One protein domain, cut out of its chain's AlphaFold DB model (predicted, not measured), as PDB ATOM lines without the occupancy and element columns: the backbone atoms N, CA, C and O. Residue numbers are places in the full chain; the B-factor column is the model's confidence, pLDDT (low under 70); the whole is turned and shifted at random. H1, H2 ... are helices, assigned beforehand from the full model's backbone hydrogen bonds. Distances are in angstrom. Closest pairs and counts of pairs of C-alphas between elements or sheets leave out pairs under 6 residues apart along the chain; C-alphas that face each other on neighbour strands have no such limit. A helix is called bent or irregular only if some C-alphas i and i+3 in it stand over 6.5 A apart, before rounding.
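AT A GLANCE: This is residues 5 to 207 of the 215 residues of the protein "Hydantoin racemase" of Malaciobacter halophilus (UniProt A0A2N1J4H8). The domain is a long bundle of helices in two rows of three, H1, H2 and H3 side by side in one and H5, H6 and H7 in the other, with H4 along the edge of the bundle where H1 and H5 meet. H6 lies nearest the middle, and H3, bent but nearly straight, and H7 lie at the side far from H4. The printed part has 203 residues with seven named helices, H1 to H7 in order along the chain, and no named strand; the class is all helix. It is compact, with a radius of gyration of the C-alphas of 16.5 A, and elongated, spanning 50 by 32 by 23 A.

IN THESE COORDINATES: H1, residues 5 to 21, begins at C-alpha 5 (94.846, 34.476, 67.449) and is 24.2 A long. H2, residues 25 to 50, is 37.1 A long. H3, residues 54 to 81, was assigned by its hydrogen bonds as one helix but is bent: C-alphas 67 and 70 are 6.7 A apart. Its arms are H3a, residues 54 to 67, and H3b, residues 70 to 81, at a shallow tilt of 13 degrees. H4, residues 92 to 118, is 37.5 A long and irregular, with C-alphas 110 and 113 7.1 A apart and a kink of 47 degrees near residue 111. H5, residues 124 to 143, is 28.1 A long, and H6, residues 147 to 168, is 31.4 A long. H7, residues 175 to 202, is 38.8 A long and irregular, with C-alphas 181 and 184 7.1 A apart and a kink of 29 degrees near residue 182; it ends at C-alpha 202 (112.700, -3.475, 82.517).

HOW THE PARTS SIT: H1 and H6 are the hub, touching four helices each, in a bundle of eight helices or arms, mostly aligned. H1 and H2 form a hairpin, their closest C-alphas, of Val 19 and Ala 28, 4.8 A apart. H1 touches H5, the same way at 8 degrees, with the C-alphas of Ser 9 and Pro 126 closest at 5.4 A. H5 and H6 form a hairpin, with the C-alphas of Gly 137 and Phe 157 closest at 4.0 A. H2 touches H6, the same way at 7 degrees, closest at the C-alphas of Thr 36 and Asn 159, 6.9 A apart. H2 and H3a form a hairpin, closest at the C-alphas of Ser 33 and Val 67, 4.7 A apart. H3b touches H7, the same way at 6 degrees, with the C-alphas of Val 70 and Leu 185 closest at 6.6 A. H4 and H5 form a hairpin at a steep tilt of 40 degrees, with the C-alphas of Ser 104 and Thr 132 closest at 4.8 A. H4 and H7 are apart. Every O i to N i+4 pair is within hydrogen-bond range in H1, H2, H3a, H3b, H5 and H6; in H4 it is 17 of 23 and in H7 22 of 24.

THE WHOLE: The two C-alphas farthest apart, of Ser 51 and Tyr 201, are 51.4 A apart. The printed part has no cut and no long link. Its mean pLDDT is 93.6; residues 173 to 175, 178 and 184 are under 70.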
ATOM      1  N   LEU A   5      95.366  35.698  66.845       95.81
ATOM      2  CA  LEU A   5      94.846  34.476  67.449       95.81
ATOM      3  C   LEU A   5      94.999  33.271  66.514       95.81
ATOM      4  O   LEU A   5      95.435  32.199  66.946       95.81
ATOM      5  N   SER A   6      94.714  33.453  65.225       96.00
ATOM      6  CA  SER A   6      94.929  32.417  64.214       96.00
ATOM      7  C   SER A   6      96.409  32.078  64.043       96.00
ATOM      8  O   SER A   6      96.758  30.900  63.958       96.00
ATOM      9  N   ILE A   7      97.295  33.083  64.056       97.38
ATOM     10  CA  ILE A   7      98.750  32.870  63.997       97.38
ATOM     11  C   ILE A   7      99.212  32.029  65.193       97.38
ATOM     12  O   ILE A   7      99.841  30.988  64.998       97.38
ATOM     13  N   LEU A   8      98.860  32.431  66.419       98.00
ATOM     14  CA  LEU A   8      99.211  31.690  67.636       98.00
ATOM     15  C   LEU A   8      98.680  30.253  67.598       98.00
ATOM     16  O   LEU A   8      99.407  29.325  67.939       98.00
ATOM     17  N   SER A   9      97.452  30.052  67.115       98.19
ATOM     18  CA  SER A   9      96.838  28.723  66.996       98.19
ATOM     19  C   SER A   9      97.587  27.816  66.010       98.19
ATOM     20  O   SER A   9      97.805  26.640  66.294       98.19
ATOM     21  N   ILE A  10      98.053  28.357  64.880       97.94
ATOM     22  CA  ILE A  10      98.880  27.608  63.919       97.94
ATOM     23  C   ILE A  10     100.238  27.253  64.541       97.94
ATOM     24  O   ILE A  10     100.670  26.101  64.461       97.94
ATOM     25  N   PHE A  11     100.894  28.205  65.215       98.19
ATOM     26  CA  PHE A  11     102.142  27.936  65.942       98.19
ATOM     27  C   PHE A  11     101.955  26.899  67.055       98.19
ATOM     28  O   PHE A  11     102.850  26.084  67.299       98.19
ATOM     29  N   LEU A  12     100.788  26.873  67.697       98.38
ATOM     30  CA  LEU A  12     100.448  25.871  68.698       98.38
ATOM     31  C   LEU A  12     100.356  24.463  68.080       98.38
ATOM     32  O   LEU A  12     100.900  23.514  68.643       98.38
ATOM     33  N   ILE A  13      99.759  24.311  66.894       98.56
ATOM     34  CA  ILE A  13      99.740  23.024  66.169       98.56
ATOM     35  C   ILE A  13     101.164  22.592  65.784       98.56
ATOM     36  O   ILE A  13     101.553  21.448  66.027       98.56
ATOM     37  N   ILE A  14     101.968  23.506  65.231       98.38
ATOM     38  CA  ILE A  14     103.352  23.215  64.806       98.38
ATOM     39  C   ILE A  14     104.220  22.798  66.002       98.38
ATOM     40  O   ILE A  14     104.970  21.820  65.931       98.38
ATOM     41  N   SER A  15     104.108  23.509  67.125       98.19
ATOM     42  CA  SER A  15     104.824  23.154  68.354       98.19
ATOM     43  C   SER A  15     104.336  21.820  68.931       98.19
ATOM     44  O   SER A  15     105.169  21.013  69.334       98.19
ATOM     45  N   SER A  16     103.038  21.504  68.852       98.06
ATOM     46  CA  SER A  16     102.498  20.182  69.231       98.06
ATOM     47  C   SER A  16     103.107  19.047  68.400       98.06
ATOM     48  O   SER A  16     103.511  18.014  68.937       98.06
ATOM     49  N   LEU A  17     103.249  19.248  67.086       97.50
ATOM     50  CA  LEU A  17     103.923  18.282  66.217       97.50
ATOM     51  C   LEU A  17     105.420  18.170  66.543       97.50
ATOM     52  O   LEU A  17     105.988  17.084  66.448       97.50
ATOM     53  N   SER A  18     106.049  19.260  66.987       97.94
ATOM     54  CA  SER A  18     107.440  19.254  67.455       97.94
ATOM     55  C   SER A  18     107.594  18.427  68.736       97.94
ATOM     56  O   SER A  18     108.488  17.585  68.812       97.94
ATOM     57  N   VAL A  19     106.685  18.576  69.709       98.00
ATOM     58  CA  VAL A  19     106.641  17.726  70.916       98.00
ATOM     59  C   VAL A  19     106.514  16.256  70.545       98.00
ATOM     60  O   VAL A  19     107.236  15.412  71.080       98.00
ATOM     61  N   PHE A  20     105.639  15.948  69.588       96.81
ATOM     62  CA  PHE A  20     105.440  14.592  69.094       96.81
ATOM     63  C   PHE A  20     106.681  14.056  68.362       96.81
ATOM     64  O   PHE A  20     107.120  12.943  68.648       96.81
ATOM     65  N   GLY A  21     107.274  14.826  67.448       95.19
ATOM     66  CA  GLY A  21     108.319  14.375  66.522       95.19
ATOM     67  C   GLY A  21     109.753  14.409  67.058       95.19
ATOM     68  O   GLY A  21     110.583  13.624  66.603       95.19
ATOM     69  N   ILE A  22     110.066  15.279  68.025       97.50
ATOM     70  CA  ILE A  22     111.424  15.383  68.573       97.50
ATOM     71  C   ILE A  22     111.766  14.125  69.378       97.50
ATOM     72  O   ILE A  22     111.084  13.775  70.345       97.50
ATOM     73  N   ARG A  23     112.872  13.483  68.995       96.19
ATOM     74  CA  ARG A  23     113.350  12.226  69.589       96.19
ATOM     75  C   ARG A  23     114.058  12.415  70.923       96.19
ATOM     76  O   ARG A  23     113.997  11.547  71.786       96.19
ATOM     77  N   ASN A  24     114.771  13.528  71.076       97.88
ATOM     78  CA  ASN A  24     115.510  13.825  72.295       97.88
ATOM     79  C   ASN A  24     114.543  14.272  73.399       97.88
ATOM     80  O   ASN A  24     113.814  15.250  73.226       97.88
ATOM     81  N   TYR A  25     114.564  13.597  74.547       98.00
ATOM     82  CA  TYR A  25     113.598  13.851  75.616       98.00
ATOM     83  C   TYR A  25     113.676  15.275  76.175       98.00
ATOM     84  O   TYR A  25     112.641  15.880  76.463       98.00
ATOM     85  N   LYS A  26     114.886  15.841  76.304       98.25
ATOM     86  CA  LYS A  26     115.063  17.208  76.821       98.25
ATOM     87  C   LYS A  26     114.485  18.224  75.843       98.25
ATOM     88  O   LYS A  26     113.708  19.081  76.249       98.25
ATOM     89  N   LEU A  27     114.815  18.094  74.557       98.50
ATOM     90  CA  LEU A  27     114.298  18.988  73.519       98.50
ATOM     91  C   LEU A  27     112.777  18.862  73.359       98.50
ATOM     92  O   LEU A  27     112.107  19.879  73.226       98.50
ATOM     93  N   ALA A  28     112.216  17.653  73.444       98.25
ATOM     94  CA  ALA A  28     110.766  17.451  73.411       98.25
ATOM     95  C   ALA A  28     110.068  18.090  74.627       98.25
ATOM     96  O   ALA A  28     109.002  18.684  74.491       98.25
ATOM     97  N   THR A  29     110.702  18.037  75.804       98.50
ATOM     98  CA  THR A  29     110.202  18.693  77.024       98.50
ATOM     99  C   THR A  29     110.232  20.221  76.904       98.50
ATOM    100  O   THR A  29     109.273  20.887  77.294       98.50
ATOM    101  N   TYR A  30     111.290  20.796  76.321       98.56
ATOM    102  CA  TYR A  30     111.335  22.235  76.036       98.56
ATOM    103  C   TYR A  30     110.335  22.650  74.957       98.56
ATOM    104  O   TYR A  30     109.694  23.690  75.095       98.56
ATOM    105  N   ALA A  31     110.146  21.829  73.920       98.62
ATOM    106  CA  ALA A  31     109.115  22.060  72.915       98.62
ATOM    107  C   ALA A  31     107.715  22.081  73.545       98.62
ATOM    108  O   ALA A  31     106.901  22.913  73.160       98.62
ATOM    109  N   TYR A  32     107.461  21.235  74.549       98.38
ATOM    110  CA  TYR A  32     106.199  21.234  75.291       98.38
ATOM    111  C   TYR A  32     106.040  22.499  76.139       98.38
ATOM    112  O   TYR A  32     104.997  23.143  76.083       98.38
ATOM    113  N   SER A  33     107.088  22.910  76.859       98.38
ATOM    114  CA  SER A  33     107.084  24.180  77.600       98.38
ATOM    115  C   SER A  33     106.752  25.362  76.677       98.38
ATOM    116  O   SER A  33     105.891  26.181  76.995       98.38
ATOM    117  N   PHE A  34     107.361  25.401  75.486       98.69
ATOM    118  CA  PHE A  34     107.096  26.425  74.475       98.69
ATOM    119  C   PHE A  34     105.678  26.337  73.890       98.69
ATOM    120  O   PHE A  34     105.003  27.357  73.767       98.69
ATOM    121  N   GLN A  35     105.197  25.132  73.578       98.56
ATOM    122  CA  GLN A  35     103.823  24.890  73.136       98.56
ATOM    123  C   GLN A  35     102.822  25.422  74.172       98.56
ATOM    124  O   GLN A  35     101.939  26.206  73.835       98.56
ATOM    125  N   THR A  36     102.967  25.062  75.449       98.19
ATOM    126  CA  THR A  36     102.052  25.552  76.486       98.19
ATOM    127  C   THR A  36     102.203  27.051  76.734       98.19
ATOM    128  O   THR A  36     101.212  27.720  77.014       98.19
ATOM    129  N   PHE A  37     103.394  27.623  76.561       98.62
ATOM    130  CA  PHE A  37     103.555  29.075  76.611       98.62
ATOM    131  C   PHE A  37     102.737  29.784  75.518       98.62
ATOM    132  O   PHE A  37     102.090  30.791  75.796       98.62
ATOM    133  N   ILE A  38     102.675  29.233  74.299       98.75
ATOM    134  CA  ILE A  38     101.791  29.753  73.240       98.75
ATOM    135  C   ILE A  38     100.317  29.666  73.665       98.75
ATOM    136  O   ILE A  38      99.567  30.617  73.449       98.75
ATOM    137  N   LEU A  39      99.902  28.571  74.313       98.38
ATOM    138  CA  LEU A  39      98.542  28.437  74.849       98.38
ATOM    139  C   LEU A  39      98.228  29.510  75.907       98.38
ATOM    140  O   LEU A  39      97.162  30.117  75.861       98.38
ATOM    141  N   VAL A  40      99.172  29.802  76.808       98.06
ATOM    142  CA  VAL A  40      99.048  30.900  77.786       98.06
ATOM    143  C   VAL A  40      98.858  32.244  77.073       98.06
ATOM    144  O   VAL A  40      97.987  33.023  77.454       98.06
ATOM    145  N   MET A  41      99.612  32.504  76.001       98.38
ATOM    146  CA  MET A  41      99.444  33.724  75.200       98.38
ATOM    147  C   MET A  41      98.069  33.795  74.525       98.38
ATOM    148  O   MET A  41      97.500  34.881  74.428       98.38
ATOM    149  N   ILE A  42      97.510  32.657  74.100       97.88
ATOM    150  CA  ILE A  42      96.138  32.588  73.582       97.88
ATOM    151  C   ILE A  42      95.131  32.945  74.679       97.88
ATOM    152  O   ILE A  42      94.263  33.777  74.433       97.88
ATOM    153  N   PHE A  43      95.257  32.399  75.893       96.56
ATOM    154  CA  PHE A  43      94.360  32.753  77.003       96.56
ATOM    155  C   PHE A  43      94.407  34.242  77.338       96.56
ATOM    156  O   PHE A  43      93.358  34.869  77.448       96.56
ATOM    157  N   LEU A  44      95.601  34.840  77.397       96.94
ATOM    158  CA  LEU A  44      95.750  36.283  77.616       96.94
ATOM    159  C   LEU A  44      95.143  37.117  76.478       96.94
ATOM    160  O   LEU A  44      94.559  38.176  76.724       96.94
ATOM    161  N   PHE A  45      95.265  36.651  75.231       96.44
ATOM    162  CA  PHE A  45      94.645  37.310  74.085       96.44
ATOM    163  C   PHE A  45      93.115  37.255  74.163       96.44
ATOM    164  O   PHE A  45      92.454  38.275  73.952       96.44
ATOM    165  N   LEU A  46      92.551  36.091  74.496       94.88
ATOM    166  CA  LEU A  46      91.108  35.902  74.638       94.88
ATOM    167  C   LEU A  46      90.543  36.698  75.822       94.88
ATOM    168  O   LEU A  46      89.540  37.384  75.641       94.88
ATOM    169  N   TYR A  47      91.230  36.693  76.973       94.00
ATOM    170  CA  TYR A  47      90.925  37.530  78.143       94.00
ATOM    171  C   TYR A  47      90.719  38.992  77.732       94.00
ATOM    172  O   TYR A  47      89.663  39.575  77.971       94.00
ATOM    173  N   LYS A  48      91.693  39.562  77.013       93.81
ATOM    174  CA  LYS A  48      91.654  40.970  76.603       93.81
ATOM    175  C   LYS A  48      90.616  41.261  75.516       93.81
ATOM    176  O   LYS A  48      90.045  42.347  75.500       93.81
ATOM    177  N   THR A  49      90.419  40.336  74.579       93.62
ATOM    178  CA  THR A  49      89.593  40.576  73.382       93.62
ATOM    179  C   THR A  49      88.107  40.360  73.651       93.62
ATOM    180  O   THR A  49      87.284  41.121  73.151       93.62
ATOM    181  N   TYR A  50      87.763  39.353  74.458       90.31
ATOM    182  CA  TYR A  50      86.375  38.968  74.732       90.31
ATOM    183  C   TYR A  50      85.904  39.353  76.141       90.31
ATOM    184  O   TYR A  50      84.777  39.027  76.493       90.31
ATOM    185  N   SER A  51      86.726  40.067  76.925       87.31
ATOM    186  CA  SER A  51      86.445  40.395  78.340       87.31
ATOM    187  C   SER A  51      86.129  39.143  79.171       87.31
ATOM    188  O   SER A  51      85.198  39.122  79.968       87.31
ATOM    189  N   ALA A  52      86.877  38.069  78.907       87.00
ATOM    190  CA  ALA A  52      86.730  36.762  79.538       87.00
ATOM    191  C   ALA A  52      87.654  36.679  80.760       87.00
ATOM    192  O   ALA A  52      88.766  36.148  80.656       87.00
ATOM    193  N   ASP A  53      87.231  37.274  81.877       88.31
ATOM    194  CA  ASP A  53      88.064  37.504  83.065       88.31
ATOM    195  C   ASP A  53      88.681  36.215  83.635       88.31
ATOM    196  O   ASP A  53      89.849  36.205  84.040       88.31
ATOM    197  N   GLU A  54      87.951  35.101  83.563       89.19
ATOM    198  CA  GLU A  54      88.387  33.782  84.036       89.19
ATOM    199  C   GLU A  54      89.660  33.301  83.316       89.19
ATOM    200  O   GLU A  54      90.549  32.690  83.916       89.19
ATOM    201  N   LEU A  55      89.824  33.647  82.032       91.69
ATOM    202  CA  LEU A  55      90.993  33.234  81.247       91.69
ATOM    203  C   LEU A  55      92.297  33.877  81.737       91.69
ATOM    204  O   LEU A  55      93.375  33.326  81.499       91.69
ATOM    205  N   GLY A  56      92.216  35.006  82.450       92.19
ATOM    206  CA  GLY A  56      93.364  35.598  83.133       92.19
ATOM    207  C   GLY A  56      93.909  34.676  84.228       92.19
ATOM    208  O   GLY A  56      95.117  34.420  84.277       92.19
ATOM    209  N   GLY A  57      93.021  34.107  85.050       90.94
ATOM    210  CA  GLY A  57      93.369  33.109  86.066       90.94
ATOM    211  C   GLY A  57      93.953  31.841  85.444       90.94
ATOM    212  O   GLY A  57      95.027  31.379  85.842       90.94
ATOM    213  N   TRP A  58      93.322  31.340  84.379       92.62
ATOM    214  CA  TRP A  58      93.771  30.139  83.664       92.62
ATOM    215  C   TRP A  58      95.170  30.318  83.069       92.62
ATOM    216  O   TRP A  58      95.995  29.405  83.147       92.62
ATOM    217  N   ALA A  59      95.462  31.498  82.511       94.50
ATOM    218  CA  ALA A  59      96.779  31.841  81.983       94.50
ATOM    219  C   ALA A  59      97.861  31.799  83.070       94.50
ATOM    220  O   ALA A  59      98.920  31.202  82.858       94.50
ATOM    221  N   ILE A  60      97.589  32.386  84.240       93.50
ATOM    222  CA  ILE A  60      98.518  32.394  85.378       93.50
ATOM    223  C   ILE A  60      98.767  30.965  85.867       93.50
ATOM    224  O   ILE A  60      99.923  30.550  85.991       93.50
ATOM    225  N   ILE A  61      97.701  30.195  86.097       92.75
ATOM    226  CA  ILE A  61      97.799  28.810  86.574       92.75
ATOM    227  C   ILE A  61      98.603  27.970  85.578       92.75
ATOM    228  O   ILE A  61      99.606  27.370  85.963       92.75
ATOM    229  N   ALA A  62      98.226  27.976  84.295       93.94
ATOM    230  CA  ALA A  62      98.901  27.198  83.257       93.94
ATOM    231  C   ALA A  62     100.372  27.604  83.071       93.94
ATOM    232  O   ALA A  62     101.219  26.744  82.812       93.94
ATOM    233  N   PHE A  63     100.709  28.886  83.244       96.31
ATOM    234  CA  PHE A  63     102.096  29.340  83.205       96.31
ATOM    235  C   PHE A  63     102.932  28.676  84.308       96.31
ATOM    236  O   PHE A  63     103.935  28.018  84.027       96.31
ATOM    237  N   PHE A  64     102.505  28.769  85.569       94.19
ATOM    238  CA  PHE A  64     103.282  28.193  86.667       94.19
ATOM    239  C   PHE A  64     103.287  26.660  86.644       94.19
ATOM    240  O   PHE A  64     104.347  26.044  86.796       94.19
ATOM    241  N   THR A  65     102.139  26.023  86.410       92.44
ATOM    242  CA  THR A  65     102.051  24.559  86.461       92.44
ATOM    243  C   THR A  65     102.644  23.896  85.226       92.44
ATOM    244  O   THR A  65     103.482  23.001  85.349       92.44
ATOM    245  N   LYS A  66     102.252  24.327  84.027       94.00
ATOM    246  CA  LYS A  66     102.556  23.602  82.789       94.00
ATOM    247  C   LYS A  66     103.783  24.153  82.058       94.00
ATOM    248  O   LYS A  66     104.533  23.364  81.492       94.00
ATOM    249  N   VAL A  67     104.061  25.461  82.113       96.94
ATOM    250  CA  VAL A  67     105.274  26.026  81.475       96.94
ATOM    251  C   VAL A  67     106.518  25.819  82.342       96.94
ATOM    252  O   VAL A  67     107.593  25.563  81.797       96.94
ATOM    253  N   LEU A  68     106.389  25.879  83.674       96.00
ATOM    254  CA  LEU A  68     107.527  25.767  84.596       96.00
ATOM    255  C   LEU A  68     107.607  24.403  85.295       96.00
ATOM    256  O   LEU A  68     108.617  23.705  85.168       96.00
ATOM    257  N   PHE A  69     106.573  24.008  86.046       95.12
ATOM    258  CA  PHE A  69     106.672  22.835  86.927       95.12
ATOM    259  C   PHE A  69     106.718  21.507  86.170       95.12
ATOM    260  O   PHE A  69     107.602  20.696  86.453       95.12
ATOM    261  N   VAL A  70     105.833  21.284  85.195       94.88
ATOM    262  CA  VAL A  70     105.828  20.041  84.402       94.88
ATOM    263  C   VAL A  70     107.188  19.806  83.713       94.88
ATOM    264  O   VAL A  70     107.785  18.747  83.940       94.88
ATOM    265  N   PRO A  71     107.766  20.775  82.972       96.25
ATOM    266  CA  PRO A  71     109.111  20.643  82.419       96.25
ATOM    267  C   PRO A  71     110.185  20.410  83.479       96.25
ATOM    268  O   PRO A  71     111.057  19.567  83.279       96.25
ATOM    269  N   ALA A  72     110.126  21.088  84.629       97.50
ATOM    270  CA  ALA A  72     111.092  20.870  85.706       97.50
ATOM    271  C   ALA A  72     111.046  19.430  86.251       97.50
ATOM    272  O   ALA A  72     112.100  18.838  86.503       97.50
ATOM    273  N   ILE A  73     109.852  18.847  86.406       96.62
ATOM    274  CA  ILE A  73     109.673  17.451  86.838       96.62
ATOM    275  C   ILE A  73     110.246  16.495  85.787       96.62
ATOM    276  O   ILE A  73     111.057  15.627  86.124       96.62
ATOM    277  N   LEU A  74     109.895  16.686  84.513       97.31
ATOM    278  CA  LEU A  74     110.355  15.823  83.423       97.31
ATOM    279  C   LEU A  74     111.866  15.914  83.197       97.31
ATOM    280  O   LEU A  74     112.527  14.887  83.070       97.31
ATOM    281  N   LEU A  75     112.460  17.108  83.228       98.31
ATOM    282  CA  LEU A  75     113.912  17.274  83.091       98.31
ATOM    283  C   LEU A  75     114.676  16.606  84.242       98.31
ATOM    284  O   LEU A  75     115.735  16.010  84.019       98.31
ATOM    285  N   ARG A  76     114.131  16.650  85.466       97.31
ATOM    286  CA  ARG A  76     114.681  15.899  86.607       97.31
ATOM    287  C   ARG A  76     114.562  14.393  86.394       97.31
ATOM    288  O   ARG A  76     115.530  13.690  86.669       97.31
ATOM    289  N   LEU A  77     113.423  13.906  85.896       96.69
ATOM    290  CA  LEU A  77     113.222  12.491  85.574       96.69
ATOM    291  C   LEU A  77     114.228  12.014  84.518       96.69
ATOM    292  O   LEU A  77     114.929  11.032  84.748       96.69
ATOM    293  N   ILE A  78     114.359  12.751  83.414       97.81
ATOM    294  CA  ILE A  78     115.295  12.459  82.320       97.81
ATOM    295  C   ILE A  78     116.731  12.372  82.849       97.81
ATOM    296  O   ILE A  78     117.436  11.400  82.581       97.81
ATOM    297  N   LYS A  79     117.156  13.355  83.659       97.44
ATOM    298  CA  LYS A  79     118.488  13.354  84.282       97.44
ATOM    299  C   LYS A  79     118.670  12.179  85.245       97.44
ATOM    300  O   LYS A  79     119.730  11.566  85.252       97.44
ATOM    301  N   LYS A  80     117.654  11.868  86.055       96.25
ATOM    302  CA  LYS A  80     117.691  10.785  87.048       96.25
ATOM    303  C   LYS A  80     117.813   9.406  86.399       96.25
ATOM    304  O   LYS A  80     118.525   8.563  86.928       96.25
ATOM    305  N   LEU A  81     117.106   9.180  85.294       95.12
ATOM    306  CA  LEU A  81     117.130   7.907  84.568       95.12
ATOM    307  C   LEU A  81     118.305   7.802  83.586       95.12
ATOM    308  O   LEU A  81     118.544   6.725  83.056       95.12
ATOM    309  N   ASN A  82     119.043   8.897  83.366       95.88
ATOM    310  CA  ASN A  82     120.160   8.985  82.427       95.88
ATOM    311  C   ASN A  82     119.792   8.516  81.006       95.88
ATOM    312  O   ASN A  82     120.507   7.739  80.379       95.88
ATOM    313  N   VAL A  83     118.643   8.988  80.518       94.94
ATOM    314  CA  VAL A  83     118.118   8.686  79.180       94.94
ATOM    315  C   VAL A  83     118.176   9.925  78.293       94.94
ATOM    316  O   VAL A  83     117.995  11.046  78.769       94.94
ATOM    317  N   GLU A  84     118.395   9.743  76.992       95.06
ATOM    318  CA  GLU A  84     118.545  10.873  76.061       95.06
ATOM    319  C   GLU A  84     117.545  10.858  74.909       95.06
ATOM    320  O   GLU A  84     116.938  11.892  74.618       95.06
ATOM    321  N   HIS A  85     117.350   9.701  74.279       95.00
ATOM    322  CA  HIS A  85     116.543   9.553  73.071       95.00
ATOM    323  C   HIS A  85     115.450   8.507  73.256       95.00
ATOM    324  O   HIS A  85     115.615   7.553  74.016       95.00
ATOM    325  N   GLU A  86     114.331   8.714  72.564       92.94
ATOM    326  CA  GLU A  86     113.227   7.760  72.540       92.94
ATOM    327  C   GLU A  86     113.544   6.485  71.750       92.94
ATOM    328  O   GLU A  86     114.240   6.528  70.729       92.94
ATOM    329  N   ASP A  87     112.977   5.378  72.229       89.88
ATOM    330  CA  ASP A  87     112.870   4.116  71.500       89.88
ATOM    331  C   ASP A  87     111.943   4.272  70.280       89.88
ATOM    332  O   ASP A  87     111.165   5.228  70.178       89.88
ATOM    333  N   GLU A  88     112.043   3.346  69.324       90.00
ATOM    334  CA  GLU A  88     111.316   3.457  68.061       90.00
ATOM    335  C   GLU A  88     109.781   3.452  68.268       90.00
ATOM    336  O   GLU A  88     109.251   2.599  68.986       90.00
ATOM    337  N   PRO A  89     109.044   4.411  67.671       92.81
ATOM    338  CA  PRO A  89     107.580   4.442  67.696       92.81
ATOM    339  C   PRO A  89     106.956   3.250  66.964       92.81
ATOM    340  O   PRO A  89     107.584   2.658  66.092       92.81
ATOM    341  N   VAL A  90     105.673   2.984  67.210       92.75
ATOM    342  CA  VAL A  90     104.927   1.854  66.619       92.75
ATOM    343  C   VAL A  90     104.979   1.835  65.085       92.75
ATOM    344  O   VAL A  90     105.120   0.773  64.489       92.75
ATOM    345  N   LEU A  91     104.884   3.001  64.437       93.06
ATOM    346  CA  LEU A  91     104.977   3.133  62.973       93.06
ATOM    347  C   LEU A  91     106.332   3.715  62.526       93.06
ATOM    348  O   LEU A  91     106.466   4.199  61.404       93.06
ATOM    349  N   GLY A  92     107.335   3.740  63.402       94.31
ATOM    350  CA  GLY A  92     108.637   4.346  63.132       94.31
ATOM    351  C   GLY A  92     108.635   5.881  63.169       94.31
ATOM    352  O   GLY A  92     107.597   6.550  63.263       94.31
ATOM    353  N   PHE A  93     109.831   6.466  63.108       91.88
ATOM    354  CA  PHE A  93     110.048   7.898  63.360       91.88
ATOM    355  C   PHE A  93     109.447   8.840  62.311       91.88
ATOM    356  O   PHE A  93     109.048   9.951  62.657       91.88
ATOM    357  N   TYR A  94     109.384   8.413  61.049       91.94
ATOM    358  CA  TYR A  94     108.950   9.265  59.937       91.94
ATOM    359  C   TYR A  94     107.450   9.161  59.662       91.94
ATOM    360  O   TYR A  94     106.798  10.172  59.414       91.94
ATOM    361  N   VAL A  95     106.888   7.953  59.741       95.81
ATOM    362  CA  VAL A  95     105.473   7.719  59.425       95.81
ATOM    363  C   VAL A  95     104.581   8.144  60.588       95.81
ATOM    364  O   VAL A  95     103.540   8.755  60.354       95.81
ATOM    365  N   SER A  96     104.999   7.913  61.841       95.50
ATOM    366  CA  SER A  96     104.160   8.231  63.008       95.50
ATOM    367  C   SER A  96     103.716   9.704  63.062       95.50
ATOM    368  O   SER A  96     102.525   9.936  63.262       95.50
ATOM    369  N   PRO A  97     104.592  10.718  62.870       95.31
ATOM    370  CA  PRO A  97     104.168  12.121  62.897       95.31
ATOM    371  C   PRO A  97     103.239  12.488  61.742       95.31
ATOM    372  O   PRO A  97     102.309  13.262  61.948       95.31
ATOM    373  N   ILE A  98     103.466  11.917  60.552       96.88
ATOM    374  CA  ILE A  98     102.636  12.152  59.361       96.88
ATOM    375  C   ILE A  98     101.228  11.605  59.589       96.88
ATOM    376  O   ILE A  98     100.250  12.315  59.365       96.88
ATOM    377  N   VAL A  99     101.120  10.371  60.087       97.19
ATOM    378  CA  VAL A  99      99.833   9.756  60.439       97.19
ATOM    379  C   VAL A  99      99.135  10.583  61.516       97.19
ATOM    380  O   VAL A  99      97.971  10.943  61.343       97.19
ATOM    381  N   ALA A 100      99.852  10.956  62.580       97.12
ATOM    382  CA  ALA A 100      99.286  11.747  63.666       97.12
ATOM    383  C   ALA A 100      98.696  13.072  63.163       97.12
ATOM    384  O   ALA A 100      97.531  13.349  63.436       97.12
ATOM    385  N   ILE A 101      99.445  13.876  62.396       97.81
ATOM    386  CA  ILE A 101      98.939  15.173  61.919       97.81
ATOM    387  C   ILE A 101      97.835  15.024  60.869       97.81
ATOM    388  O   ILE A 101      96.838  15.742  60.939       97.81
ATOM    389  N   ALA A 102      97.968  14.082  59.928       98.06
ATOM    390  CA  ALA A 102      97.001  13.900  58.848       98.06
ATOM    391  C   ALA A 102      95.626  13.495  59.390       98.06
ATOM    392  O   ALA A 102      94.622  14.132  59.067       98.06
ATOM    393  N   PHE A 103      95.578  12.488  60.266       98.25
ATOM    394  CA  PHE A 103      94.320  12.060  60.872       98.25
ATOM    395  C   PHE A 103      93.788  13.080  61.881       98.25
ATOM    396  O   PHE A 103      92.582  13.306  61.913       98.25
ATOM    397  N   SER A 104      94.653  13.753  62.651       98.44
ATOM    398  CA  SER A 104      94.209  14.808  63.576       98.44
ATOM    399  C   SER A 104      93.528  15.960  62.841       98.44
ATOM    400  O   SER A 104      92.455  16.389  63.256       98.44
ATOM    401  N   LEU A 105      94.101  16.420  61.724       98.38
ATOM    402  CA  LEU A 105      93.492  17.454  60.887       98.38
ATOM    403  C   LEU A 105      92.217  16.961  60.201       98.38
ATOM    404  O   LEU A 105      91.239  17.700  60.162       98.38
ATOM    405  N   ALA A 106      92.192  15.726  59.690       98.44
ATOM    406  CA  ALA A 106      90.988  15.161  59.079       98.44
ATOM    407  C   ALA A 106      89.819  15.109  60.077       98.44
ATOM    408  O   ALA A 106      88.708  15.540  59.766       98.44
ATOM    409  N   ILE A 107      90.088  14.651  61.303       98.44
ATOM    410  CA  ILE A 107      89.106  14.620  62.390       98.44
ATOM    411  C   ILE A 107      88.700  16.039  62.796       98.44
ATOM    412  O   ILE A 107      87.508  16.313  62.940       98.44
ATOM    413  N   ALA A 108      89.654  16.964  62.935       98.31
ATOM    414  CA  ALA A 108      89.355  18.356  63.251       98.31
ATOM    415  C   ALA A 108      88.461  19.001  62.185       98.31
ATOM    416  O   ALA A 108      87.482  19.654  62.530       98.31
ATOM    417  N   MET A 109      88.722  18.754  60.900       98.00
ATOM    418  CA  MET A 109      87.893  19.255  59.801       98.00
ATOM    419  C   MET A 109      86.471  18.681  59.826       98.00
ATOM    420  O   MET A 109      85.520  19.395  59.514       98.00
ATOM    421  N   ALA A 110      86.310  17.423  60.241       98.06
ATOM    422  CA  ALA A 110      84.996  16.803  60.394       98.06
ATOM    423  C   ALA A 110      84.220  17.339  61.613       98.06
ATOM    424  O   ALA A 110      83.001  17.499  61.548       98.06
ATOM    425  N   LEU A 111      84.912  17.622  62.723       97.50
ATOM    426  CA  LEU A 111      84.283  17.967  64.003       97.50
ATOM    427  C   LEU A 111      84.157  19.474  64.264       97.50
ATOM    428  O   LEU A 111      83.236  19.875  64.984       97.50
ATOM    429  N   TYR A 112      85.008  20.326  63.680       96.56
ATOM    430  CA  TYR A 112      84.963  21.771  63.946       96.56
ATOM    431  C   TYR A 112      83.594  22.413  63.661       96.56
ATOM    432  O   TYR A 112      83.217  23.291  64.436       96.56
ATOM    433  N   PRO A 113      82.795  22.014  62.640       97.00
ATOM    434  CA  PRO A 113      81.495  22.643  62.404       97.00
ATOM    435  C   PRO A 113      80.513  22.376  63.547       97.00
ATOM    436  O   PRO A 113      79.620  23.182  63.802       97.00
ATOM    437  N   ILE A 114      80.674  21.247  64.246       95.88
ATOM    438  CA  ILE A 114      79.890  20.909  65.436       95.88
ATOM    439  C   ILE A 114      80.351  21.784  66.599       95.88
ATOM    440  O   ILE A 114      79.524  22.450  67.217       95.88
ATOM    441  N   TYR A 115      81.662  21.855  66.848       95.00
ATOM    442  CA  TYR A 115      82.235  22.708  67.895       95.00
ATOM    443  C   TYR A 115      81.832  24.175  67.708       95.00
ATOM    444  O   TYR A 115      81.413  24.832  68.657       95.00
ATOM    445  N   LEU A 116      81.849  24.663  66.465       96.38
ATOM    446  CA  LEU A 116      81.452  26.020  66.118       96.38
ATOM    447  C   LEU A 116      80.005  26.326  66.522       96.38
ATOM    448  O   LEU A 116      79.727  27.457  66.908       96.38
ATOM    449  N   LYS A 117      79.080  25.356  66.494       95.06
ATOM    450  CA  LYS A 117      77.690  25.576  66.942       95.06
ATOM    451  C   LYS A 117      77.612  25.858  68.442       95.06
ATOM    452  O   LYS A 117      76.893  26.773  68.833       95.06
ATOM    453  N   PHE A 118      78.394  25.144  69.247       91.62
ATOM    454  CA  PHE A 118      78.372  25.238  70.712       91.62
ATOM    455  C   PHE A 118      79.366  26.252  71.293       91.62
ATOM    456  O   PHE A 118      79.221  26.641  72.444       91.62
ATOM    457  N   SER A 119      80.350  26.700  70.510       94.12
ATOM    458  CA  SER A 119      81.390  27.609  70.994       94.12
ATOM    459  C   SER A 119      80.836  28.978  71.395       94.12
ATOM    460  O   SER A 119      80.021  29.541  70.658       94.12
ATOM    461  N   LEU A 120      81.305  29.542  72.509       93.62
ATOM    462  CA  LEU A 120      81.008  30.926  72.898       93.62
ATOM    463  C   LEU A 120      81.812  31.904  72.034       93.62
ATOM    464  O   LEU A 120      81.300  32.940  71.619       93.62
ATOM    465  N   ILE A 121      83.049  31.527  71.700       93.25
ATOM    466  CA  ILE A 121      83.956  32.281  70.833       93.25
ATOM    467  C   ILE A 121      83.965  31.623  69.445       93.25
ATOM    468  O   ILE A 121      84.438  30.497  69.272       93.25
ATOM    469  N   LYS A 122      83.399  32.299  68.439       93.38
ATOM    470  CA  LYS A 122      83.157  31.743  67.089       93.38
ATOM    471  C   LYS A 122      84.371  31.857  66.154       93.38
ATOM    472  O   LYS A 122      84.233  32.247  65.000       93.38
ATOM    473  N   GLU A 123      85.550  31.486  66.645       94.00
ATOM    474  CA  GLU A 123      86.802  31.556  65.887       94.00
ATOM    475  C   GLU A 123      87.162  30.202  65.266       94.00
ATOM    476  O   GLU A 123      87.386  29.209  65.961       94.00
ATOM    477  N   HIS A 124      87.233  30.147  63.936       95.75
ATOM    478  CA  HIS A 124      87.381  28.887  63.201       95.75
ATOM    479  C   HIS A 124      88.740  28.209  63.429       95.75
ATOM    480  O   HIS A 124      88.798  27.018  63.732       95.75
ATOM    481  N   ILE A 125      89.839  28.955  63.274       97.19
ATOM    482  CA  ILE A 125      91.201  28.400  63.332       97.19
ATOM    483  C   ILE A 125      91.548  27.875  64.738       97.19
ATOM    484  O   ILE A 125      92.038  26.749  64.825       97.19
ATOM    485  N   PRO A 126      91.258  28.595  65.839       97.00
ATOM    486  CA  PRO A 126      91.467  28.089  67.197       97.00
ATOM    487  C   PRO A 126      90.661  26.828  67.520       97.00
ATOM    488  O   PRO A 126      91.193  25.929  68.166       97.00
ATOM    489  N   LEU A 127      89.415  26.715  67.037       97.75
ATOM    490  CA  LEU A 127      88.601  25.504  67.221       97.75
ATOM    491  C   LEU A 127      89.182  24.305  66.460       97.75
ATOM    492  O   LEU A 127      89.242  23.196  66.986       97.75
ATOM    493  N   ILE A 128      89.652  24.516  65.227       98.31
ATOM    494  CA  ILE A 128      90.359  23.468  64.473       98.31
ATOM    495  C   ILE A 128      91.646  23.076  65.207       98.31
ATOM    496  O   ILE A 128      91.942  21.886  65.344       98.31
ATOM    497  N   ALA A 129      92.401  24.060  65.704       98.50
ATOM    498  CA  ALA A 129      93.630  23.827  66.449       98.50
ATOM    499  C   ALA A 129      93.373  23.008  67.717       98.50
ATOM    500  O   ALA A 129      94.081  22.032  67.948       98.50
ATOM    501  N   SER A 130      92.340  23.337  68.496       98.38
ATOM    502  CA  SER A 130      92.038  22.649  69.752       98.38
ATOM    503  C   SER A 130      91.758  21.156  69.544       98.38
ATOM    504  O   SER A 130      92.368  20.319  70.215       98.38
ATOM    505  N   ILE A 131      90.947  20.811  68.536       98.50
ATOM    506  CA  ILE A 131      90.649  19.417  68.168       98.50
ATOM    507  C   ILE A 131      91.892  18.723  67.594       98.50
ATOM    508  O   ILE A 131      92.167  17.566  67.913       98.50
ATOM    509  N   THR A 132      92.673  19.427  66.770       98.75
ATOM    510  CA  THR A 132      93.907  18.879  66.184       98.75
ATOM    511  C   THR A 132      94.909  18.512  67.276       98.75
ATOM    512  O   THR A 132      95.458  17.416  67.267       98.75
ATOM    513  N   ILE A 133      95.134  19.405  68.239       98.56
ATOM    514  CA  ILE A 133      96.094  19.216  69.334       98.56
ATOM    515  C   ILE A 133      95.639  18.090  70.264       98.56
ATOM    516  O   ILE A 133      96.445  17.232  70.629       98.56
ATOM    517  N   PHE A 134      94.341  18.054  70.580       98.31
ATOM    518  CA  PHE A 134      93.722  16.950  71.307       98.31
ATOM    519  C   PHE A 134      94.032  15.607  70.632       98.31
ATOM    520  O   PHE A 134      94.550  14.690  71.272       98.31
ATOM    521  N   MET A 135      93.799  15.508  69.318       98.56
ATOM    522  CA  MET A 135      94.039  14.278  68.562       98.56
ATOM    523  C   MET A 135      95.529  13.942  68.418       98.56
ATOM    524  O   MET A 135      95.885  12.770  68.534       98.56
ATOM    525  N   ILE A 136      96.425  14.927  68.268       98.50
ATOM    526  CA  ILE A 136      97.883  14.693  68.284       98.50
ATOM    527  C   ILE A 136      98.300  14.043  69.607       98.50
ATOM    528  O   ILE A 136      99.106  13.111  69.606       98.50
ATOM    529  N   GLY A 137      97.738  14.504  70.728       97.81
ATOM    530  CA  GLY A 137      97.963  13.889  72.031       97.81
ATOM    531  C   GLY A 137      97.451  12.445  72.099       97.81
ATOM    532  O   GLY A 137      98.196  11.560  72.521       97.81
ATOM    533  N   ILE A 138      96.248  12.167  71.577       97.75
ATOM    534  CA  ILE A 138      95.712  10.795  71.462       97.75
ATOM    535  C   ILE A 138      96.632   9.888  70.636       97.75
ATOM    536  O   ILE A 138      97.025   8.816  71.099       97.75
ATOM    537  N   PHE A 139      97.043  10.324  69.445       97.88
ATOM    538  CA  PHE A 139      98.003   9.576  68.631       97.88
ATOM    539  C   PHE A 139      99.354   9.417  69.331       97.88
ATOM    540  O   PHE A 139     100.044   8.427  69.104       97.88
ATOM    541  N   GLY A 140      99.736  10.354  70.199       96.38
ATOM    542  CA  GLY A 140     100.922  10.242  71.039       96.38
ATOM    543  C   GLY A 140     100.859   9.058  71.999       96.38
ATOM    544  O   GLY A 140     101.859   8.363  72.134       96.38
ATOM    545  N   PHE A 141      99.701   8.761  72.591       93.25
ATOM    546  CA  PHE A 141      99.538   7.549  73.405       93.25
ATOM    547  C   PHE A 141      99.619   6.267  72.587       93.25
ATOM    548  O   PHE A 141     100.230   5.300  73.025       93.25
ATOM    549  N   VAL A 142      98.998   6.266  71.406       95.06
ATOM    550  CA  VAL A 142      98.861   5.058  70.580       95.06
ATOM    551  C   VAL A 142     100.157   4.720  69.846       95.06
ATOM    552  O   VAL A 142     100.508   3.552  69.721       95.06
ATOM    553  N   LEU A 143     100.868   5.729  69.337       96.38
ATOM    554  CA  LEU A 143     102.015   5.529  68.449       96.38
ATOM    555  C   LEU A 143     103.362   5.570  69.174       96.38
ATOM    556  O   LEU A 143     104.366   5.166  68.585       96.38
ATOM    557  N   ARG A 144     103.430   6.074  70.413       94.88
ATOM    558  CA  ARG A 144     104.693   6.174  71.159       94.88
ATOM    559  C   ARG A 144     104.821   5.052  72.171       94.88
ATOM    560  O   ARG A 144     103.961   4.869  73.025       94.88
ATOM    561  N   ASN A 145     105.971   4.392  72.111       92.44
ATOM    562  CA  ASN A 145     106.356   3.340  73.042       92.44
ATOM    563  C   ASN A 145     107.072   3.884  74.284       92.44
ATOM    564  O   ASN A 145     107.059   3.254  75.331       92.44
ATOM    565  N   SER A 146     107.689   5.065  74.212       95.00
ATOM    566  CA  SER A 146     108.392   5.630  75.366       95.00
ATOM    567  C   SER A 146     107.425   6.202  76.403       95.00
ATOM    568  O   SER A 146     106.641   7.103  76.094       95.00
ATOM    569  N   ALA A 147     107.568   5.779  77.661       95.00
ATOM    570  CA  ALA A 147     106.790   6.309  78.779       95.00
ATOM    571  C   ALA A 147     106.906   7.841  78.898       95.00
ATOM    572  O   ALA A 147     105.898   8.519  79.052       95.00
ATOM    573  N   ILE A 148     108.102   8.427  78.741       96.12
ATOM    574  CA  ILE A 148     108.273   9.896  78.795       96.12
ATOM    575  C   ILE A 148     107.510  10.581  77.652       96.12
ATOM    576  O   ILE A 148     106.910  11.640  77.847       96.12
ATOM    577  N   LYS A 149     107.491   9.976  76.461       96.62
ATOM    578  CA  LYS A 149     106.749  10.513  75.312       96.62
ATOM    579  C   LYS A 149     105.244  10.389  75.497       96.62
ATOM    580  O   LYS A 149     104.533  11.291  75.070       96.62
ATOM    581  N   GLN A 150     104.772   9.350  76.180       96.19
ATOM    582  CA  GLN A 150     103.369   9.228  76.577       96.19
ATOM    583  C   GLN A 150     102.972  10.287  77.618       96.19
ATOM    584  O   GLN A 150     101.876  10.831  77.530       96.19
ATOM    585  N   ILE A 151     103.871  10.676  78.535       96.31
ATOM    586  CA  ILE A 151     103.622  11.813  79.444       96.31
ATOM    587  C   ILE A 151     103.494  13.125  78.655       96.31
ATOM    588  O   ILE A 151     102.567  13.899  78.873       96.31
ATOM    589  N   LEU A 152     104.395  13.377  77.703       97.44
ATOM    590  CA  LEU A 152     104.320  14.574  76.852       97.44
ATOM    591  C   LEU A 152     103.078  14.571  75.943       97.44
ATOM    592  O   LEU A 152     102.480  15.625  75.713       97.44
ATOM    593  N   ALA A 153     102.668  13.398  75.457       97.12
ATOM    594  CA  ALA A 153     101.435  13.209  74.698       97.12
ATOM    595  C   ALA A 153     100.197  13.535  75.542       97.12
ATOM    596  O   ALA A 153      99.329  14.267  75.073       97.12
ATOM    597  N   TYR A 154     100.169  13.082  76.799       95.75
ATOM    598  CA  TYR A 154      99.133  13.432  77.771       95.75
ATOM    599  C   TYR A 154      99.028  14.940  77.971       95.75
ATOM    600  O   TYR A 154      97.956  15.525  77.837       95.75
ATOM    601  N   CYS A 155     100.162  15.598  78.193       96.12
ATOM    602  CA  CYS A 155     100.165  17.037  78.405       96.12
ATOM    603  C   CYS A 155      99.746  17.816  77.139       96.12
ATOM    604  O   CYS A 155      99.104  18.861  77.228       96.12
ATOM    605  N   THR A 156     100.089  17.303  75.951       97.62
ATOM    606  CA  THR A 156      99.649  17.855  74.655       97.62
ATOM    607  C   THR A 156      98.145  17.692  74.464       97.62
ATOM    608  O   THR A 156      97.470  18.641  74.078       97.62
ATOM    609  N   PHE A 157      97.614  16.511  74.776       96.75
ATOM    610  CA  PHE A 157      96.185  16.215  74.761       96.75
ATOM    611  C   PHE A 157      95.400  17.200  75.643       96.75
ATOM    612  O   PHE A 157      94.456  17.829  75.162       96.75
ATOM    613  N   GLU A 158      95.842  17.420  76.884       95.44
ATOM    614  CA  GLU A 158      95.208  18.375  77.802       95.44
ATOM    615  C   GLU A 158      95.266  19.818  77.299       95.44
ATOM    616  O   GLU A 158      94.289  20.547  77.431       95.44
ATOM    617  N   ASN A 159      96.369  20.244  76.675       96.56
ATOM    618  CA  ASN A 159      96.435  21.575  76.061       96.56
ATOM    619  C   ASN A 159      95.328  21.764  75.001       96.56
ATOM    620  O   ASN A 159      94.755  22.850  74.896       96.56
ATOM    621  N   GLY A 160      94.995  20.711  74.241       97.38
ATOM    622  CA  GLY A 160      93.874  20.715  73.295       97.38
ATOM    623  C   GLY A 160      92.505  20.811  73.980       97.38
ATOM    624  O   GLY A 160      91.633  21.553  73.518       97.38
ATOM    625  N   ILE A 161      92.332  20.128  75.118       95.38
ATOM    626  CA  ILE A 161      91.130  20.249  75.962       95.38
ATOM    627  C   ILE A 161      90.995  21.675  76.486       95.38
ATOM    628  O   ILE A 161      89.942  22.284  76.326       95.38
ATOM    629  N   HIS A 162      92.055  22.235  77.064       95.31
ATOM    630  CA  HIS A 162      92.020  23.566  77.661       95.31
ATOM    631  C   HIS A 162      91.742  24.657  76.632       95.31
ATOM    632  O   HIS A 162      90.958  25.563  76.906       95.31
ATOM    633  N   LEU A 163      92.314  24.553  75.427       96.88
ATOM    634  CA  LEU A 163      91.957  25.468  74.345       96.88
ATOM    635  C   LEU A 163      90.481  25.314  73.943       96.88
ATOM    636  O   LEU A 163      89.800  26.314  73.739       96.88
ATOM    637  N   SER A 164      89.965  24.082  73.876       95.94
ATOM    638  CA  SER A 164      88.547  23.841  73.573       95.94
ATOM    639  C   SER A 164      87.637  24.446  74.648       95.94
ATOM    640  O   SER A 164      86.671  25.128  74.316       95.94
ATOM    641  N   LEU A 165      87.973  24.266  75.928       93.94
ATOM    642  CA  LEU A 165      87.241  24.850  77.055       93.94
ATOM    643  C   LEU A 165      87.291  26.378  77.038       93.94
ATOM    644  O   LEU A 165      86.258  27.008  77.226       93.94
ATOM    645  N   ALA A 166      88.440  26.982  76.736       94.50
ATOM    646  CA  ALA A 166      88.552  28.438  76.650       94.50
ATOM    647  C   ALA A 166      87.677  29.030  75.531       94.50
ATOM    648  O   ALA A 166      87.170  30.140  75.654       94.50
ATOM    649  N   LEU A 167      87.464  28.290  74.441       95.38
ATOM    650  CA  LEU A 167      86.611  28.739  73.339       95.38
ATOM    651  C   LEU A 167      85.122  28.477  73.616       95.38
ATOM    652  O   LEU A 167      84.264  29.287  73.256       95.38
ATOM    653  N   MET A 168      84.804  27.353  74.263       92.81
ATOM    654  CA  MET A 168      83.431  26.855  74.400       92.81
ATOM    655  C   MET A 168      82.772  27.143  75.749       92.81
ATOM    656  O   MET A 168      81.548  27.131  75.820       92.81
ATOM    657  N   ALA A 169      83.548  27.345  76.812       90.25
ATOM    658  CA  ALA A 169      83.057  27.363  78.189       90.25
ATOM    659  C   ALA A 169      83.982  28.150  79.143       90.25
ATOM    660  O   ALA A 169      84.186  27.737  80.287       90.25
ATOM    661  N   TYR A 170      84.566  29.272  78.695       88.00
ATOM    662  CA  TYR A 170      85.449  30.087  79.547       88.00
ATOM    663  C   TYR A 170      84.741  30.642  80.789       88.00
ATOM    664  O   TYR A 170      85.359  30.785  81.831       88.00
ATOM    665  N   ASN A 171      83.435  30.888  80.686       85.12
ATOM    666  CA  ASN A 171      82.575  31.391  81.756       85.12
ATOM    667  C   ASN A 171      82.087  30.290  82.717       85.12
ATOM    668  O   ASN A 171      81.123  30.487  83.460       85.12
ATOM    669  N   SER A 172      82.656  29.085  82.630       77.56
ATOM    670  CA  SER A 172      82.293  27.991  83.526       77.56
ATOM    671  C   SER A 172      82.935  28.180  84.913       77.56
ATOM    672  O   SER A 172      83.937  28.882  85.030       77.56
ATOM    673  N   PRO A 173      82.356  27.591  85.979       64.81
ATOM    674  CA  PRO A 173      82.744  27.877  87.364       64.81
ATOM    675  C   PRO A 173      84.221  27.581  87.679       64.81
ATOM    676  O   PRO A 173      84.875  26.826  86.959       64.81
ATOM    677  N   GLU A 174      84.680  28.037  88.853       65.06
ATOM    678  CA  GLU A 174      86.020  27.816  89.457       65.06
ATOM    679  C   GLU A 174      86.561  26.366  89.358       65.06
ATOM    680  O   GLU A 174      87.762  26.115  89.432       65.06
ATOM    681  N   ILE A 175      85.686  25.383  89.143       66.56
ATOM    682  CA  ILE A 175      86.019  23.970  88.926       66.56
ATOM    683  C   ILE A 175      86.991  23.778  87.745       66.56
ATOM    684  O   ILE A 175      87.846  22.893  87.810       66.56
ATOM    685  N   VAL A 176      86.917  24.591  86.683       71.00
ATOM    686  CA  VAL A 176      87.851  24.449  85.549       71.00
ATOM    687  C   VAL A 176      89.258  24.933  85.894       71.00
ATOM    688  O   VAL A 176      90.228  24.304  85.476       71.00
ATOM    689  N   GLU A 177      89.396  25.959  86.736       73.06
ATOM    690  CA  GLU A 177      90.704  26.386  87.253       73.06
ATOM    691  C   GLU A 177      91.375  25.278  88.061       73.06
ATOM    692  O   GLU A 177      92.557  24.979  87.865       73.06
ATOM    693  N   LEU A 178      90.597  24.609  88.920       69.25
ATOM    694  CA  LEU A 178      91.053  23.427  89.649       69.25
ATOM    695  C   LEU A 178      91.446  22.294  88.697       69.25
ATOM    696  O   LEU A 178      92.466  21.646  88.926       69.25
ATOM    697  N   GLY A 179      90.691  22.079  87.617       74.00
ATOM    698  CA  GLY A 179      91.036  21.124  86.562       74.00
ATOM    699  C   GLY A 179      92.406  21.417  85.947       74.00
ATOM    700  O   GLY A 179      93.285  20.562  85.989       74.00
ATOM    701  N   ILE A 180      92.633  22.656  85.498       75.75
ATOM    702  CA  ILE A 180      93.898  23.085  84.872       75.75
ATOM    703  C   ILE A 180      95.085  22.975  85.840       75.75
ATOM    704  O   ILE A 180      96.209  22.662  85.430       75.75
ATOM    705  N   LEU A 181      94.850  23.264  87.122       74.56
ATOM    706  CA  LEU A 181      95.853  23.171  88.181       74.56
ATOM    707  C   LEU A 181      96.240  21.713  88.469       74.56
ATOM    708  O   LEU A 181      97.423  21.410  88.647       74.56
ATOM    709  N   THR A 182      95.248  20.826  88.566       70.25
ATOM    710  CA  THR A 182      95.421  19.481  89.133       70.25
ATOM    711  C   THR A 182      95.673  18.398  88.085       70.25
ATOM    712  O   THR A 182      96.448  17.483  88.375       70.25
ATOM    713  N   ASP A 183      95.113  18.509  86.874       76.56
ATOM    714  CA  ASP A 183      95.133  17.429  85.877       76.56
ATOM    715  C   ASP A 183      96.557  17.068  85.426       76.56
ATOM    716  O   ASP A 183      97.020  15.941  85.639       76.56
ATOM    717  N   ALA A 184      97.327  18.056  84.976       69.75
ATOM    718  CA  ALA A 184      98.680  17.852  84.491       69.75
ATOM    719  C   ALA A 184      99.633  17.471  85.613       69.75
ATOM    720  O   ALA A 184     100.468  16.588  85.437       69.75
ATOM    721  N   LEU A 185      99.562  18.147  86.763       79.25
ATOM    722  CA  LEU A 185     100.549  17.939  87.821       79.25
ATOM    723  C   LEU A 185     100.427  16.543  88.421       79.25
ATOM    724  O   LEU A 185     101.438  15.845  88.526       79.25
ATOM    725  N   PHE A 186      99.215  16.103  88.773       83.38
ATOM    726  CA  PHE A 186      99.039  14.758  89.312       83.38
ATOM    727  C   PHE A 186      99.342  13.696  88.266       83.38
ATOM    728  O   PHE A 186     100.083  12.760  88.575       83.38
ATOM    729  N   ALA A 187      98.865  13.858  87.030       84.00
ATOM    730  CA  ALA A 187      99.170  12.909  85.969       84.00
ATOM    731  C   ALA A 187     100.680  12.802  85.735       84.00
ATOM    732  O   ALA A 187     101.212  11.695  85.752       84.00
ATOM    733  N   VAL A 188     101.398  13.923  85.608       84.06
ATOM    734  CA  VAL A 188     102.856  13.941  85.392       84.06
ATOM    735  C   VAL A 188     103.603  13.343  86.578       84.06
ATOM    736  O   VAL A 188     104.532  12.566  86.369       84.06
ATOM    737  N   ILE A 189     103.214  13.643  87.820       89.69
ATOM    738  CA  ILE A 189     103.854  13.056  89.009       89.69
ATOM    739  C   ILE A 189     103.641  11.541  89.031       89.69
ATOM    740  O   ILE A 189     104.609  10.784  89.142       89.69
ATOM    741  N   ILE A 190     102.391  11.096  88.899       87.56
ATOM    742  CA  ILE A 190     102.018   9.680  88.961       87.56
ATOM    743  C   ILE A 190     102.721   8.909  87.842       87.56
ATOM    744  O   ILE A 190     103.416   7.925  88.101       87.56
ATOM    745  N   THR A 191     102.625   9.388  86.604       88.44
ATOM    746  CA  THR A 191     103.264   8.750  85.445       88.44
ATOM    747  C   THR A 191     104.788   8.805  85.510       88.44
ATOM    748  O   THR A 191     105.434   7.841  85.113       88.44
ATOM    749  N   SER A 192     105.392   9.844  86.098       91.25
ATOM    750  CA  SER A 192     106.843   9.888  86.345       91.25
ATOM    751  C   SER A 192     107.288   8.847  87.378       91.25
ATOM    752  O   SER A 192     108.356   8.236  87.238       91.25
ATOM    753  N   ILE A 193     106.479   8.613  88.417       92.50
ATOM    754  CA  ILE A 193     106.717   7.539  89.393       92.50
ATOM    755  C   ILE A 193     106.612   6.179  88.697       92.50
ATOM    756  O   ILE A 193     107.505   5.344  88.870       92.50
ATOM    757  N   PHE A 194     105.574   5.970  87.882       91.44
ATOM    758  CA  PHE A 194     105.423   4.750  87.089       91.44
ATOM    759  C   PHE A 194     106.595   4.547  86.132       91.44
ATOM    760  O   PHE A 194     107.193   3.480  86.165       91.44
ATOM    761  N   ALA A 195     107.007   5.570  85.380       92.94
ATOM    762  CA  ALA A 195     108.160   5.510  84.483       92.94
ATOM    763  C   ALA A 195     109.448   5.138  85.234       92.94
ATOM    764  O   ALA A 195     110.220   4.300  84.773       92.94
ATOM    765  N   THR A 196     109.655   5.689  86.437       93.38
ATOM    766  CA  THR A 196     110.801   5.326  87.287       93.38
ATOM    767  C   THR A 196     110.755   3.854  87.706       93.38
ATOM    768  O   THR A 196     111.776   3.165  87.662       93.38
ATOM    769  N   ARG A 197     109.588   3.358  88.140       92.00
ATOM    770  CA  ARG A 197     109.424   1.954  88.555       92.00
ATOM    771  C   ARG A 197     109.554   0.996  87.375       92.00
ATOM    772  O   ARG A 197     110.226  -0.021  87.508       92.00
ATOM    773  N   PHE A 198     108.965   1.353  86.241       92.25
ATOM    774  CA  PHE A 198     109.043   0.610  84.994       92.25
ATOM    775  C   PHE A 198     110.497   0.464  84.545       92.25
ATOM    776  O   PHE A 198     110.973  -0.653  84.360       92.25
ATOM    777  N   PHE A 199     111.240   1.574  84.499       92.81
ATOM    778  CA  PHE A 199     112.657   1.563  84.145       92.81
ATOM    779  C   PHE A 199     113.490   0.701  85.098       92.81
ATOM    780  O   PHE A 199     114.360  -0.042  84.657       92.81
ATOM    781  N   LYS A 200     113.202   0.745  86.407       92.56
ATOM    782  CA  LYS A 200     113.889  -0.101  87.393       92.56
ATOM    783  C   LYS A 200     113.680  -1.601  87.132       92.56
ATOM    784  O   LYS A 200     114.571  -2.380  87.447       92.56
ATOM    785  N   TYR A 201     112.522  -1.994  86.603       91.31
ATOM    786  CA  TYR A 201     112.191  -3.397  86.344       91.31
ATOM    787  C   TYR A 201     112.672  -3.874  84.965       91.31
ATOM    788  O   TYR A 201     113.276  -4.934  84.864       91.31
ATOM    789  N   PHE A 202     112.443  -3.083  83.911       91.25
ATOM    790  CA  PHE A 202     112.700  -3.475  82.517       91.25
ATOM    791  C   PHE A 202     114.009  -2.925  81.927       91.25
ATOM    792  O   PHE A 202     114.372  -3.281  80.806       91.25
ATOM    793  N   GLY A 203     114.700  -2.013  82.620       91.12
ATOM    794  CA  GLY A 203     115.913  -1.352  82.114       91.12
ATOM    795  C   GLY A 203     115.691  -0.493  80.861       91.12
ATOM    796  O   GLY A 203     116.639  -0.172  80.154       91.12
ATOM    797  N   SER A 204     114.441  -0.156  80.544       91.19
ATOM    798  CA  SER A 204     114.030   0.596  79.354       91.19
ATOM    799  C   SER A 204     112.754   1.383  79.656       91.19
ATOM    800  O   SER A 204     112.054   1.082  80.623       91.19
ATOM    801  N   LEU A 205     112.483   2.422  78.862       93.44
ATOM    802  CA  LEU A 205     111.236   3.191  78.908       93.44
ATOM    803  C   LEU A 205     110.231   2.759  77.834       93.44
ATOM    804  O   LEU A 205     109.154   3.347  77.768       93.44
ATOM    805  N   ASP A 206     110.575   1.756  77.025       93.38
ATOM    806  CA  ASP A 206     109.693   1.134  76.047       93.38
ATOM    807  C   ASP A 206     108.606   0.313  76.756       93.38
ATOM    808  O   ASP A 206     108.862  -0.769  77.297       93.38
ATOM    809  N   VAL A 207     107.380   0.838  76.754       91.19
ATOM    810  CA  VAL A 207     106.230   0.216  77.415       91.19
ATOM    811  C   VAL A 207     105.774  -1.077  76.737       91.19
ATOM    812  O   VAL A 207     105.096  -1.879  77.380       91.19
TER     813      VAL A 207